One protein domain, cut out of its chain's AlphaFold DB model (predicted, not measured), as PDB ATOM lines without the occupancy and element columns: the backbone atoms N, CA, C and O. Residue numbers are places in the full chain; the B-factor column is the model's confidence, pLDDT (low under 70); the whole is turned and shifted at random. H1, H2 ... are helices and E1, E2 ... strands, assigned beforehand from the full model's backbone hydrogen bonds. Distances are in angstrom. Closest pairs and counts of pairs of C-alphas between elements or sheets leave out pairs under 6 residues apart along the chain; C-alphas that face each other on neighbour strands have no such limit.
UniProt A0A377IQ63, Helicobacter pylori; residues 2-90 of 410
ATOM      1  N   ASP A   2      51.641  45.609  47.372       40.34
ATOM      2  CA  ASP A   2      50.268  46.000  47.672       40.34
ATOM      3  C   ASP A   2      49.404  45.863  46.410       40.34
ATOM      4  O   ASP A   2      49.910  46.091  45.305       40.34
ATOM      5  N   PRO A   3      48.136  45.452  46.553       49.50
ATOM      6  CA  PRO A   3      47.223  45.269  45.435       49.50
ATOM      7  C   PRO A   3      46.998  46.595  44.710       49.50
ATOM      8  O   PRO A   3      46.641  47.600  45.319       49.50
ATOM      9  N   THR A   4      47.215  46.601  43.399       60.81
ATOM     10  CA  THR A   4      46.991  47.771  42.551       60.81
ATOM     11  C   THR A   4      45.650  47.650  41.833       60.81
ATOM     12  O   THR A   4      45.236  46.552  41.447       60.81
ATOM     13  N   THR A   5      44.936  48.773  41.707       62.56
ATOM     14  CA  THR A   5      43.625  48.828  41.053       62.56
ATOM     15  C   THR A   5      43.759  48.383  39.604       62.56
ATOM     16  O   THR A   5      44.606  48.885  38.866       62.56
ATOM     17  N   ALA A   6      42.919  47.436  39.193       67.38
ATOM     18  CA  ALA A   6      42.949  46.889  37.844       67.38
ATOM     19  C   ALA A   6      41.736  47.303  36.998       67.38
ATOM     20  O   ALA A   6      41.858  47.411  35.778       67.38
ATOM     21  N   ILE A   7      40.579  47.558  37.615       77.25
ATOM     22  CA  ILE A   7      39.351  47.998  36.939       77.25
ATOM     23  C   ILE A   7      39.007  49.402  37.451       77.25
ATOM     24  O   ILE A   7      38.961  49.585  38.670       77.25
ATOM     25  N   PRO A   8      38.771  50.389  36.564       82.94
ATOM     26  CA  PRO A   8      38.426  51.736  36.993       82.94
ATOM     27  C   PRO A   8      37.158  51.718  37.846       82.94
ATOM     28  O   PRO A   8      36.143  51.128  37.464       82.94
ATOM     29  N   THR A   9      37.231  52.363  39.007       86.88
ATOM     30  CA  THR A   9      36.148  52.353  39.996       86.88
ATOM     31  C   THR A   9      35.652  53.768  40.250       86.88
ATOM     32  O   THR A   9      36.400  54.642  40.676       86.88
ATOM     33  N   TYR A  10      34.370  53.990  39.983       90.50
ATOM     34  CA  TYR A  10      33.680  55.255  40.181       90.50
ATOM     35  C   TYR A  10      33.122  55.307  41.602       90.50
ATOM     36  O   TYR A  10      32.195  54.574  41.930       90.50
ATOM     37  N   CYS A  11      33.668  56.171  42.444       91.81
ATOM     38  CA  CYS A  11      33.272  56.333  43.838       91.81
ATOM     39  C   CYS A  11      32.412  57.589  43.997       91.81
ATOM     40  O   CYS A  11      32.864  58.699  43.696       91.81
ATOM     41  N   LEU A  12      31.183  57.432  44.491       93.62
ATOM     42  CA  LEU A  12      30.230  58.533  44.649       93.62
ATOM     43  C   LEU A  12      29.367  58.399  45.907       93.62
ATOM     44  O   LEU A  12      29.247  57.328  46.511       93.62
ATOM     45  N   LYS A  13      28.737  59.511  46.295       93.38
ATOM     46  CA  LYS A  13      27.755  59.534  47.380       93.38
ATOM     47  C   LYS A  13      26.510  58.752  46.985       93.38
ATOM     48  O   LYS A  13      25.856  59.085  46.002       93.38
ATOM     49  N   GLY A  14      26.122  57.779  47.801       90.06
ATOM     50  CA  GLY A  14      24.847  57.092  47.617       90.06
ATOM     51  C   GLY A  14      24.144  56.744  48.922       90.06
ATOM     52  O   GLY A  14      24.623  57.052  50.012       90.06
ATOM     53  N   LYS A  15      22.958  56.138  48.795       88.69
ATOM     54  CA  LYS A  15      22.045  55.862  49.920       88.69
ATOM     55  C   LYS A  15      22.495  54.677  50.780       88.69
ATOM     56  O   LYS A  15      22.214  54.653  51.973       88.69
ATOM     57  N   ARG A  16      23.193  53.708  50.180       91.06
ATOM     58  CA  ARG A  16      23.788  52.548  50.860       91.06
ATOM     59  C   ARG A  16      25.155  52.223  50.281       91.06
ATOM     60  O   ARG A  16      25.453  52.622  49.155       91.06
ATOM     61  N   GLU A  17      25.948  51.496  51.053       90.69
ATOM     62  CA  GLU A  17      27.230  50.978  50.597       90.69
ATOM     63  C   GLU A  17      26.998  49.795  49.654       90.69
ATOM     64  O   GLU A  17      26.362  48.812  50.036       90.69
ATOM     65  N   VAL A  18      27.423  49.928  48.397       91.25
ATOM     66  CA  VAL A  18      27.311  48.868  47.391       91.25
ATOM     67  C   VAL A  18      28.355  49.064  46.298       91.25
ATOM     68  O   VAL A  18      28.540  50.175  45.797       91.25
ATOM     69  N   LEU A  19      29.016  47.970  45.923       90.62
ATOM     70  CA  LEU A  19      29.884  47.895  44.755       90.62
ATOM     71  C   LEU A  19      29.108  47.240  43.610       90.62
ATOM     72  O   LEU A  19      28.568  46.146  43.763       90.62
ATOM     73  N   MET A  20      29.041  47.906  42.464       91.25
ATOM     74  CA  MET A  20      28.329  47.425  41.283       91.25
ATOM     75  C   MET A  20      29.289  47.281  40.113       91.25
ATOM     76  O   MET A  20      30.017  48.213  39.779       91.25
ATOM     77  N   GLY A  21      29.275  46.117  39.481       90.06
ATOM     78  CA  GLY A  21      29.946  45.859  38.218       90.06
ATOM     79  C   GLY A  21      29.036  46.186  37.044       90.06
ATOM     80  O   GLY A  21      27.865  45.801  37.046       90.06
ATOM     81  N   PHE A  22      29.572  46.863  36.032       89.31
ATOM     82  CA  PHE A  22      28.846  47.170  34.802       89.31
ATOM     83  C   PHE A  22      29.483  46.470  33.619       89.31
ATOM     84  O   PHE A  22      30.695  46.541  33.437       89.31
ATOM     85  N   SER A  23      28.653  45.825  32.805       87.88
ATOM     86  CA  SER A  23      29.078  45.187  31.561       87.88
ATOM     87  C   SER A  23      29.060  46.142  30.372       87.88
ATOM     88  O   SER A  23      28.389  47.173  30.396       87.88
ATOM     89  N   GLN A  24      29.745  45.765  29.288       80.88
ATOM     90  CA  GLN A  24      29.742  46.545  28.041       80.88
ATOM     91  C   GLN A  24      28.336  46.750  27.454       80.88
ATOM     92  O   GLN A  24      28.075  47.774  26.833       80.88
ATOM     93  N   ASN A  25      27.417  45.811  27.699       83.12
ATOM     94  CA  ASN A  25      26.044  45.856  27.190       83.12
ATOM     95  C   ASN A  25      25.063  46.543  28.157       83.12
ATOM     96  O   ASN A  25      23.852  46.439  27.982       83.12
ATOM     97  N   GLY A  26      25.561  47.198  29.211       82.81
ATOM     98  CA  GLY A  26      24.736  47.911  30.191       82.81
ATOM     99  C   GLY A  26      24.108  47.033  31.279       82.81
ATOM    100  O   GLY A  26      23.407  47.551  32.144       82.81
ATOM    101  N   GLY A  27      24.368  45.723  31.286       88.75
ATOM    102  CA  GLY A  27      24.000  44.853  32.407       88.75
ATOM    103  C   GLY A  27      24.754  45.241  33.682       88.75
ATOM    104  O   GLY A  27      25.939  45.572  33.610       88.75
ATOM    105  N   MET A  28      24.075  45.177  34.828       89.94
ATOM    106  CA  MET A  28      24.582  45.587  36.141       89.94
ATOM    107  C   MET A  28      24.504  44.418  37.128       89.94
ATOM    108  O   MET A  28      23.492  43.718  37.174       89.94
ATOM    109  N   VAL A  29      25.550  44.226  37.933       89.62
ATOM    110  CA  VAL A  29      25.600  43.199  38.984       89.62
ATOM    111  C   VAL A  29      26.141  43.783  40.285       89.62
ATOM    112  O   VAL A  29      27.147  44.486  40.281       89.62
ATOM    113  N   GLU A  30      25.484  43.498  41.409       90.38
ATOM    114  CA  GLU A  30      26.035  43.811  42.731       90.38
ATOM    115  C   GLU A  30      27.146  42.818  43.067       90.38
ATOM    116  O   GLU A  30      26.954  41.601  43.010       90.38
ATOM    117  N   LEU A  31      28.318  43.344  43.403       85.50
ATOM    118  CA  LEU A  31      29.496  42.561  43.732       85.50
ATOM    119  C   LEU A  31      29.639  42.453  45.256       85.50
ATOM    120  O   LEU A  31      29.410  43.437  45.964       85.50
ATOM    121  N   PRO A  32      30.043  41.286  45.789       76.38
ATOM    122  CA  PRO A  32      30.418  41.185  47.193       76.38
ATOM    123  C   PRO A  32      31.689  42.011  47.469       76.38
ATOM    124  O   PRO A  32      32.414  42.347  46.534       76.38
ATOM    125  N   ASN A  33      31.979  42.300  48.748       63.62
ATOM    126  CA  ASN A  33      33.185  43.009  49.218       63.62
ATOM    127  C   ASN A  33      34.490  42.219  48.943       63.62
ATOM    128  O   ASN A  33      35.205  41.838  49.868       63.62
ATOM    129  N   LEU A  34      34.801  41.930  47.680       59.78
ATOM    130  CA  LEU A  34      36.080  41.385  47.242       59.78
ATOM    131  C   LEU A  34      36.963  42.511  46.708       59.78
ATOM    132  O   LEU A  34      36.518  43.374  45.954       59.78
ATOM    133  N   ALA A  35      38.241  42.466  47.073       63.41
ATOM    134  CA  ALA A  35      39.265  43.262  46.421       63.41
ATOM    135  C   ALA A  35      39.561  42.647  45.042       63.41
ATOM    136  O   ALA A  35      40.099  41.545  44.948       63.41
ATOM    137  N   PHE A  36      39.199  43.351  43.966       68.06
ATOM    138  CA  PHE A  36      39.491  42.954  42.582       68.06
ATOM    139  C   PHE A  36      40.908  43.378  42.175       68.06
ATOM    140  O   PHE A  36      41.101  44.167  41.248       68.06
ATOM    141  N   ASP A  37      41.907  42.886  42.902       67.62
ATOM    142  CA  ASP A  37      43.306  43.171  42.598       67.62
ATOM    143  C   ASP A  37      43.825  42.356  41.401       67.62
ATOM    144  O   ASP A  37      43.198  41.403  40.925       67.62
ATOM    145  N   HIS A  38      45.004  42.718  40.891       68.00
ATOM    146  CA  HIS A  38      45.606  42.012  39.757       68.00
ATOM    147  C   HIS A  38      45.847  40.513  40.011       68.00
ATOM    148  O   HIS A  38      45.880  39.743  39.047       68.00
ATOM    149  N   GLN A  39      46.034  40.081  41.261       70.44
ATOM    150  CA  GLN A  39      46.268  38.674  41.586       70.44
ATOM    151  C   GLN A  39      44.963  37.876  41.497       70.44
ATOM    152  O   GLN A  39      44.942  36.814  40.868       70.44
ATOM    153  N   PHE A  40      43.872  38.418  42.037       75.12
ATOM    154  CA  PHE A  40      42.532  37.864  41.897       75.12
ATOM    155  C   PHE A  40      42.131  37.781  40.423       75.12
ATOM    156  O   PHE A  40      41.740  36.713  39.957       75.12
ATOM    157  N   LEU A  41      42.319  38.858  39.653       72.50
ATOM    158  CA  LEU A  41      41.971  38.862  38.230       72.50
ATOM    159  C   LEU A  41      42.743  37.813  37.423       72.50
ATOM    160  O   LEU A  41      42.151  37.132  36.589       72.50
ATOM    161  N   LYS A  42      44.043  37.632  37.694       71.31
ATOM    162  CA  LYS A  42      44.841  36.575  37.048       71.31
ATOM    163  C   LYS A  42      44.345  35.170  37.399       71.31
ATOM    164  O   LYS A  42      44.467  34.274  36.569       71.31
ATOM    165  N   SER A  43      43.782  34.972  38.593       78.00
ATOM    166  CA  SER A  43      43.283  33.661  39.032       78.00
ATOM    167  C   SER A  43      42.018  33.196  38.301       78.00
ATOM    168  O   SER A  43      41.757  31.997  38.255       78.00
ATOM    169  N   LEU A  44      41.256  34.115  37.693       79.38
ATOM    170  CA  LEU A  44      39.978  33.805  37.042       79.38
ATOM    171  C   LEU A  44      40.130  33.030  35.723       79.38
ATOM    172  O   LEU A  44      39.173  32.409  35.269       79.38
ATOM    173  N   GLY A  45      41.307  33.063  35.090       74.19
ATOM    174  CA  GLY A  45      41.546  32.403  33.799       74.19
ATOM    175  C   GLY A  45      40.870  33.078  32.596       74.19
ATOM    176  O   GLY A  45      40.969  32.568  31.483       74.19
ATOM    177  N   PHE A  46      40.217  34.228  32.793       76.19
ATOM    178  CA  PHE A  46      39.644  35.074  31.742       76.19
ATOM    179  C   PHE A  46      39.815  36.563  32.076       76.19
ATOM    180  O   PHE A  46      40.015  36.940  33.234       76.19
ATOM    181  N   ASN A  47      39.734  37.429  31.063       74.19
ATOM    182  CA  ASN A  47      39.916  38.869  31.231       74.19
ATOM    183  C   ASN A  47      38.628  39.539  31.732       74.19
ATOM    184  O   ASN A  47      37.758  39.913  30.945       74.19
ATOM    185  N   LEU A  48      38.509  39.735  33.048       77.19
ATOM    186  CA  LEU A  48      37.321  40.365  33.633       77.19
ATOM    187  C   LEU A  48      37.058  41.781  33.086       77.19
ATOM    188  O   LEU A  48      35.904  42.185  33.051       77.19
ATOM    189  N   LYS A  49      38.077  42.509  32.600       74.31
ATOM    190  CA  LYS A  49      37.912  43.865  32.032       74.31
ATOM    191  C   LYS A  49      37.067  43.885  30.759       74.31
ATOM    192  O   LYS A  49      36.415  44.884  30.471       74.31
ATOM    193  N   GLU A  50      37.073  42.796  29.991       77.56
ATOM    194  CA  GLU A  50      36.240  42.675  28.788       77.56
ATOM    195  C   GLU A  50      34.765  42.530  29.157       77.56
ATOM    196  O   GLU A  50      33.898  43.101  28.503       77.56
ATOM    197  N   ILE A  51      34.484  41.819  30.245       82.06
ATOM    198  CA  ILE A  51      33.119  41.569  30.710       82.06
ATOM    199  C   ILE A  51      32.613  42.746  31.541       82.06
ATOM    200  O   ILE A  51      31.449  43.114  31.424       82.06
ATOM    201  N   MET A  52      33.487  43.334  32.354       84.38
ATOM    202  CA  MET A  52      33.201  44.374  33.334       84.38
ATOM    203  C   MET A  52      34.226  45.513  33.208       84.38
ATOM    204  O   MET A  52      35.219  45.546  33.942       84.38
ATOM    205  N   PRO A  53      34.026  46.442  32.257       82.25
ATOM    206  CA  PRO A  53      34.970  47.526  31.988       82.25
ATOM    207  C   PRO A  53      35.128  48.539  33.127       82.25
ATOM    208  O   PRO A  53      36.158  49.206  33.187       82.25
ATOM    209  N   PHE A  54      34.130  48.693  34.001       86.50
ATOM    210  CA  PHE A  54      34.194  49.606  35.141       86.50
ATOM    211  C   PHE A  54      33.301  49.140  36.293       86.50
ATOM    212  O   PHE A  54      32.373  48.344  36.115       86.50
ATOM    213  N   MET A  55      33.584  49.669  37.479       88.88
ATOM    214  CA  MET A  55      32.794  49.451  38.688       88.88
ATOM    215  C   MET A  55      32.283  50.777  39.245       88.88
ATOM    216  O   MET A  55      32.877  51.828  39.009       88.88
ATOM    217  N   LEU A  56      31.199  50.731  40.010       91.38
ATOM    218  CA  LEU A  56      30.647  51.866  40.738       91.38
ATOM    219  C   LEU A  56      30.533  51.514  42.216       91.38
ATOM    220  O   LEU A  56      29.804  50.597  42.584       91.38
ATOM    221  N   LEU A  57      31.233  52.262  43.060       91.44
ATOM    222  CA  LEU A  57      31.118  52.211  44.506       91.44
ATOM    223  C   LEU A  57      30.230  53.365  44.979       91.44
ATOM    224  O   LEU A  57      30.618  54.536  44.968       91.44
ATOM    225  N   SER A  58      29.028  53.022  45.421       91.75
ATOM    226  CA  SER A  58      28.142  53.936  46.136       91.75
ATOM    227  C   SER A  58      28.459  53.836  47.620       91.75
ATOM    228  O   SER A  58      28.384  52.742  48.170       91.75
ATOM    229  N   ALA A  59      28.781  54.953  48.279       91.56
ATOM    230  CA  ALA A  59      29.109  54.977  49.704       91.56
ATOM    231  C   ALA A  59      28.400  56.135  50.442       91.56
ATOM    232  O   ALA A  59      28.590  57.304  50.084       91.56
ATOM    233  N   PRO A  60      27.627  55.869  51.516       91.88
ATOM    234  CA  PRO A  60      27.012  56.918  52.333       91.88
ATOM    235  C   PRO A  60      28.034  57.741  53.115       91.88
ATOM    236  O   PRO A  60      27.746  58.875  53.486       91.88
ATOM    237  N   SER A  61      29.228  57.203  53.357       90.31
ATOM    238  CA  SER A  61      30.328  57.893  54.040       90.31
ATOM    239  C   SER A  61      31.021  58.949  53.173       90.31
ATOM    240  O   SER A  61      31.743  59.785  53.711       90.31
ATOM    241  N   MET A  62      30.783  58.965  51.853       89.50
ATOM    242  CA  MET A  62      31.406  59.929  50.946       89.50
ATOM    243  C   MET A  62      31.069  61.376  51.373       89.50
ATOM    244  O   MET A  62      29.891  61.698  51.555       89.50
ATOM    245  N   PRO A  63      32.052  62.275  51.561       90.62
ATOM    246  CA  PRO A  63      31.782  63.633  52.048       90.62
ATOM    247  C   PRO A  63      31.245  64.588  50.972       90.62
ATOM    248  O   PRO A  63      30.663  65.616  51.306       90.62
ATOM    249  N   PHE A  64      31.431  64.263  49.690       93.50
ATOM    250  CA  PHE A  64      31.061  65.124  48.567       93.50
ATOM    251  C   PHE A  64      29.862  64.540  47.818       93.50
ATOM    252  O   PHE A  64      29.950  63.455  47.254       93.50
ATOM    253  N   GLU A  65      28.739  65.257  47.839       91.25
ATOM    254  CA  GLU A  65      27.473  64.820  47.237       91.25
ATOM    255  C   GLU A  65      27.482  64.863  45.704       91.25
ATOM    256  O   GLU A  65      26.901  63.995  45.059       91.25
ATOM    257  N   PHE A  66      28.161  65.848  45.115       92.25
ATOM    258  CA  PHE A  66      28.132  66.125  43.676       92.25
ATOM    259  C   PHE A  66      29.446  65.787  42.964       92.25
ATOM    260  O   PHE A  66      29.598  66.092  41.781       92.25
ATOM    261  N   LEU A  67      30.392  65.153  43.662       93.38
ATOM    262  CA  LEU A  67      31.634  64.668  43.070       93.38
ATOM    263  C   LEU A  67      31.594  63.154  42.880       93.38
ATOM    264  O   LEU A  67      31.188  62.408  43.769       93.38
ATOM    265  N   CYS A  68      32.097  62.719  41.729       91.88
ATOM    266  CA  CYS A  68      32.438  61.334  41.459       91.88
ATOM    267  C   CYS A  68      33.957  61.240  41.327       91.88
ATOM    268  O   CYS A  68      34.543  61.908  40.473       91.88
ATOM    269  N   PHE A  69      34.586  60.421  42.161       92.06
ATOM    270  CA  PHE A  69      36.008  60.114  42.056       92.06
ATOM    271  C   PHE A  69      36.178  58.890  41.173       92.06
ATOM    272  O   PHE A  69      35.364  57.975  41.229       92.06
ATOM    273  N   ILE A  70      37.215  58.880  40.347       89.62
ATOM    274  CA  ILE A  70      37.541  57.736  39.505       89.62
ATOM    275  C   ILE A  70      38.879  57.222  40.005       89.62
ATOM    276  O   ILE A  70      39.897  57.888  39.824       89.62
ATOM    277  N   ASP A  71      38.864  56.069  40.662       86.19
ATOM    278  CA  ASP A  71      40.091  55.348  40.960       86.19
ATOM    279  C   ASP A  71      40.555  54.662  39.674       86.19
ATOM    280  O   ASP A  71      39.900  53.746  39.167       86.19
ATOM    281  N   THR A  72      41.628  55.184  39.085       77.62
ATOM    282  CA  THR A  72      42.167  54.695  37.817       77.62
ATOM    283  C   THR A  72      43.142  53.549  38.062       77.62
ATOM    284  O   THR A  72      43.911  53.609  39.023       77.62
ATOM    285  N   PRO A  73      43.206  52.549  37.167       69.06
ATOM    286  CA  PRO A  73      44.269  51.560  37.212       69.06
ATOM    287  C   PRO A  73      45.656  52.208  37.225       69.06
ATOM    288  O   PRO A  73      45.862  53.268  36.627       69.06
ATOM    289  N   GLY A  74      46.604  51.574  37.919       61.75
ATOM    290  CA  GLY A  74      47.938  52.134  38.125       61.75
ATOM    291  C   GLY A  74      48.627  52.508  36.810       61.75
ATOM    292  O   GLY A  74      49.002  51.637  36.030       61.75
ATOM    293  N   TYR A  75      48.835  53.807  36.584       54.97
ATOM    294  CA  TYR A  75      49.797  54.291  35.599       54.97
ATOM    295  C   TYR A  75      51.182  54.163  36.232       54.97
ATOM    296  O   TYR A  75      51.558  54.974  37.073       54.97
ATOM    297  N   ASN A  76      51.919  53.101  35.903       52.75
ATOM    298  CA  ASN A  76      53.324  53.002  36.280       52.75
ATOM    299  C   ASN A  76      54.171  53.002  35.000       52.75
ATOM    300  O   ASN A  76      54.227  51.977  34.316       52.75
ATOM    301  N   PRO A  77      54.803  54.133  34.640       44.31
ATOM    302  CA  PRO A  77      55.648  54.217  33.450       44.31
ATOM    303  C   PRO A  77      56.951  53.416  33.601       44.31
ATOM    304  O   PRO A  77      57.585  53.064  32.609       44.31
ATOM    305  N   SER A  78      57.336  53.068  34.834       39.69
ATOM    306  CA  SER A  78      58.436  52.142  35.099       39.69
ATOM    307  C   SER A  78      57.966  50.694  34.896       39.69
ATOM    308  O   SER A  78      56.957  50.288  35.464       39.69
ATOM    309  N   ASN A  79      58.687  49.925  34.069       40.69
ATOM    310  CA  ASN A  79      58.421  48.544  33.614       40.69
ATOM    311  C   ASN A  79      58.233  47.484  34.737       40.69
ATOM    312  O   ASN A  79      58.937  46.477  34.789       40.69
ATOM    313  N   GLN A  80      57.269  47.659  35.640       39.53
ATOM    314  CA  GLN A  80      56.928  46.733  36.725       39.53
ATOM    315  C   GLN A  80      55.620  45.979  36.439       39.53
ATOM    316  O   GLN A  80      54.751  45.858  37.298       39.53
ATOM    317  N   GLY A  81      55.481  45.445  35.222       40.28
ATOM    318  CA  GLY A  81      54.467  44.428  34.913       40.28
ATOM    319  C   GLY A  81      53.053  44.927  34.593       40.28
ATOM    320  O   GLY A  81      52.142  44.101  34.540       40.28
ATOM    321  N   TYR A  82      52.869  46.227  34.348       44.66
ATOM    322  CA  TYR A  82      51.630  46.770  33.781       44.66
ATOM    323  C   TYR A  82      51.601  46.565  32.268       44.66
ATOM    324  O   TYR A  82      52.600  46.767  31.575       44.66
ATOM    325  N   THR A  83      50.462  46.115  31.751       51.16
ATOM    326  CA  THR A  83      50.297  45.839  30.318       51.16
ATOM    327  C   THR A  83      49.955  47.129  29.572       51.16
ATOM    328  O   THR A  83      49.363  48.036  30.152       51.16
ATOM    329  N   GLY A  84      50.265  47.226  28.273       50.59
ATOM    330  CA  GLY A  84      49.909  48.404  27.460       50.59
ATOM    331  C   GLY A  84      48.414  48.777  27.512       50.59
ATOM    332  O   GLY A  84      48.072  49.949  27.378       50.59
ATOM    333  N   GLY A  85      47.531  47.813  27.807       55.00
ATOM    334  CA  GLY A  85      46.098  48.054  28.008       55.00
ATOM    335  C   GLY A  85      45.752  48.877  29.257       55.00
ATOM    336  O   GLY A  85      44.733  49.565  29.258       55.00
ATOM    337  N   ASP A  86      46.593  48.866  30.296       59.25
ATOM    338  CA  ASP A  86      46.371  49.648  31.521       59.25
ATOM    339  C   ASP A  86      46.615  51.147  31.274       59.25
ATOM    340  O   ASP A  86      45.855  51.990  31.748       59.25
ATOM    341  N   LYS A  87      47.610  51.480  30.437       63.25
ATOM    342  CA  LYS A  87      47.898  52.859  30.009       63.25
ATOM    343  C   LYS A  87      46.750  53.452  29.189       63.25
ATOM    344  O   LYS A  87      46.319  54.570  29.470       63.25
ATOM    345  N   GLU A  88      46.217  52.702  28.225       66.69
ATOM    346  CA  GLU A  88      45.083  53.147  27.400       66.69
ATOM    347  C   GLU A  88      43.791  53.304  28.214       66.69
ATOM    348  O   GLU A  88      43.048  54.273  28.037       66.69
ATOM    349  N   ALA A  89      43.532  52.399  29.165       65.31
ATOM    350  CA  ALA A  89      42.383  52.505  30.062       65.31
ATOM    351  C   ALA A  89      42.454  53.760  30.952       65.31
ATOM    352  O   ALA A  89      41.447  54.463  31.115       65.31
ATOM    353  N   SER A  90      43.637  54.080  31.481       68.25
ATOM    354  CA  SER A  90      43.854  55.300  32.266       68.25
ATOM    355  C   SER A  90      43.762  56.555  31.396       68.25
ATOM    356  O   SER A  90      43.048  57.481  31.780       68.25
TER     357      SER A  90
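AT A GLANCE: This is residues 2 to 90 of the 410 residues of a protein of Helicobacter pylori (UniProt A0A377IQ63). A strongly twisted wall of five strands, E3, E2, E4, E1 and E5, makes one end of the domain, and three short helices, H1, H2 and H3, make the other, together with the long link of residues 72 to 83 that leads from E5 to H3. H1, H2 and H3 lie off the end of the sheet where E1 and E4 begin, with H3 well away from H1 and H2, and no helix covers a face of the sheet. The printed part has 89 residues, with the order E1 E2 E3 H1 H2 E4 E5 H3 along the chain; the sheet is mixed. The class is mixed, helices and strands, with under half of the residues in named elements. The whole is compact, with a radius of gyration of the C-alphas of 13.6 A, and only just elongated, spanning 39 by 26 by 24 A.

HOW THE PARTS SIT: E1, residues 9 to 13, is an inner strand. E2, residues 18 to 22, and E3, residues 28 to 31, form a hairpin, antiparallel at 137 degrees, with N 29 and O 21 2.9 A apart. H1, residues 38 to 43, and H2, residues 48 to 51, are close but not clearly touching; their closest C-alphas, of Leu 41 and Leu 48, are 6.7 A apart. E4, residues 54 to 59, is antiparallel to E2 at 161 degrees, with N 20 and O 56 2.8 A apart, and parallel to E1 at 25 degrees, with N 57 and O 10 2.7 A apart. E3, H1, H2 and E4 form a split strand-helix-strand unit, two strands that run the same way with E2 between them, and its crossover is right-handed. E5, residues 68 to 71, is an edge strand antiparallel to E1 at 151 degrees, with N 11 and O 69 2.8 A apart. H3, residues 84 to 90, is apart from H1 and H2, and none of the three helices is on the sheet. Every O i to N i+4 pair is within hydrogen-bond range in H1 and H3; H2 is too short for such a pair.

IN THESE COORDINATES: E1 begins at C-alpha 9 (36.148, 52.353, 39.996) and is 13.3 A long. E2 is 12.8 A, E3 9.5 A, H1 8.7 A and H2 5.3 A long. E4, 16.3 A long, begins at C-alpha 54 (34.194, 49.606, 35.141). E5 is 9.7 A long, and H3, 10.4 A long, ends at C-alpha 90 (43.854, 55.300, 32.266).

THE WHOLE: The C-alphas farthest apart, of Lys 15 and Asn 79, are 40.5 A apart. The printed part has no cut. The link from E5 to H3, residues 72 to 83, is long, and residues 42 to 47, of which 42 and 43 belong to H1, stand free. Mean pLDDT of the printed part is 76.2; residues 2 to 6, 33 to 38 and 73 to 90 are under 70.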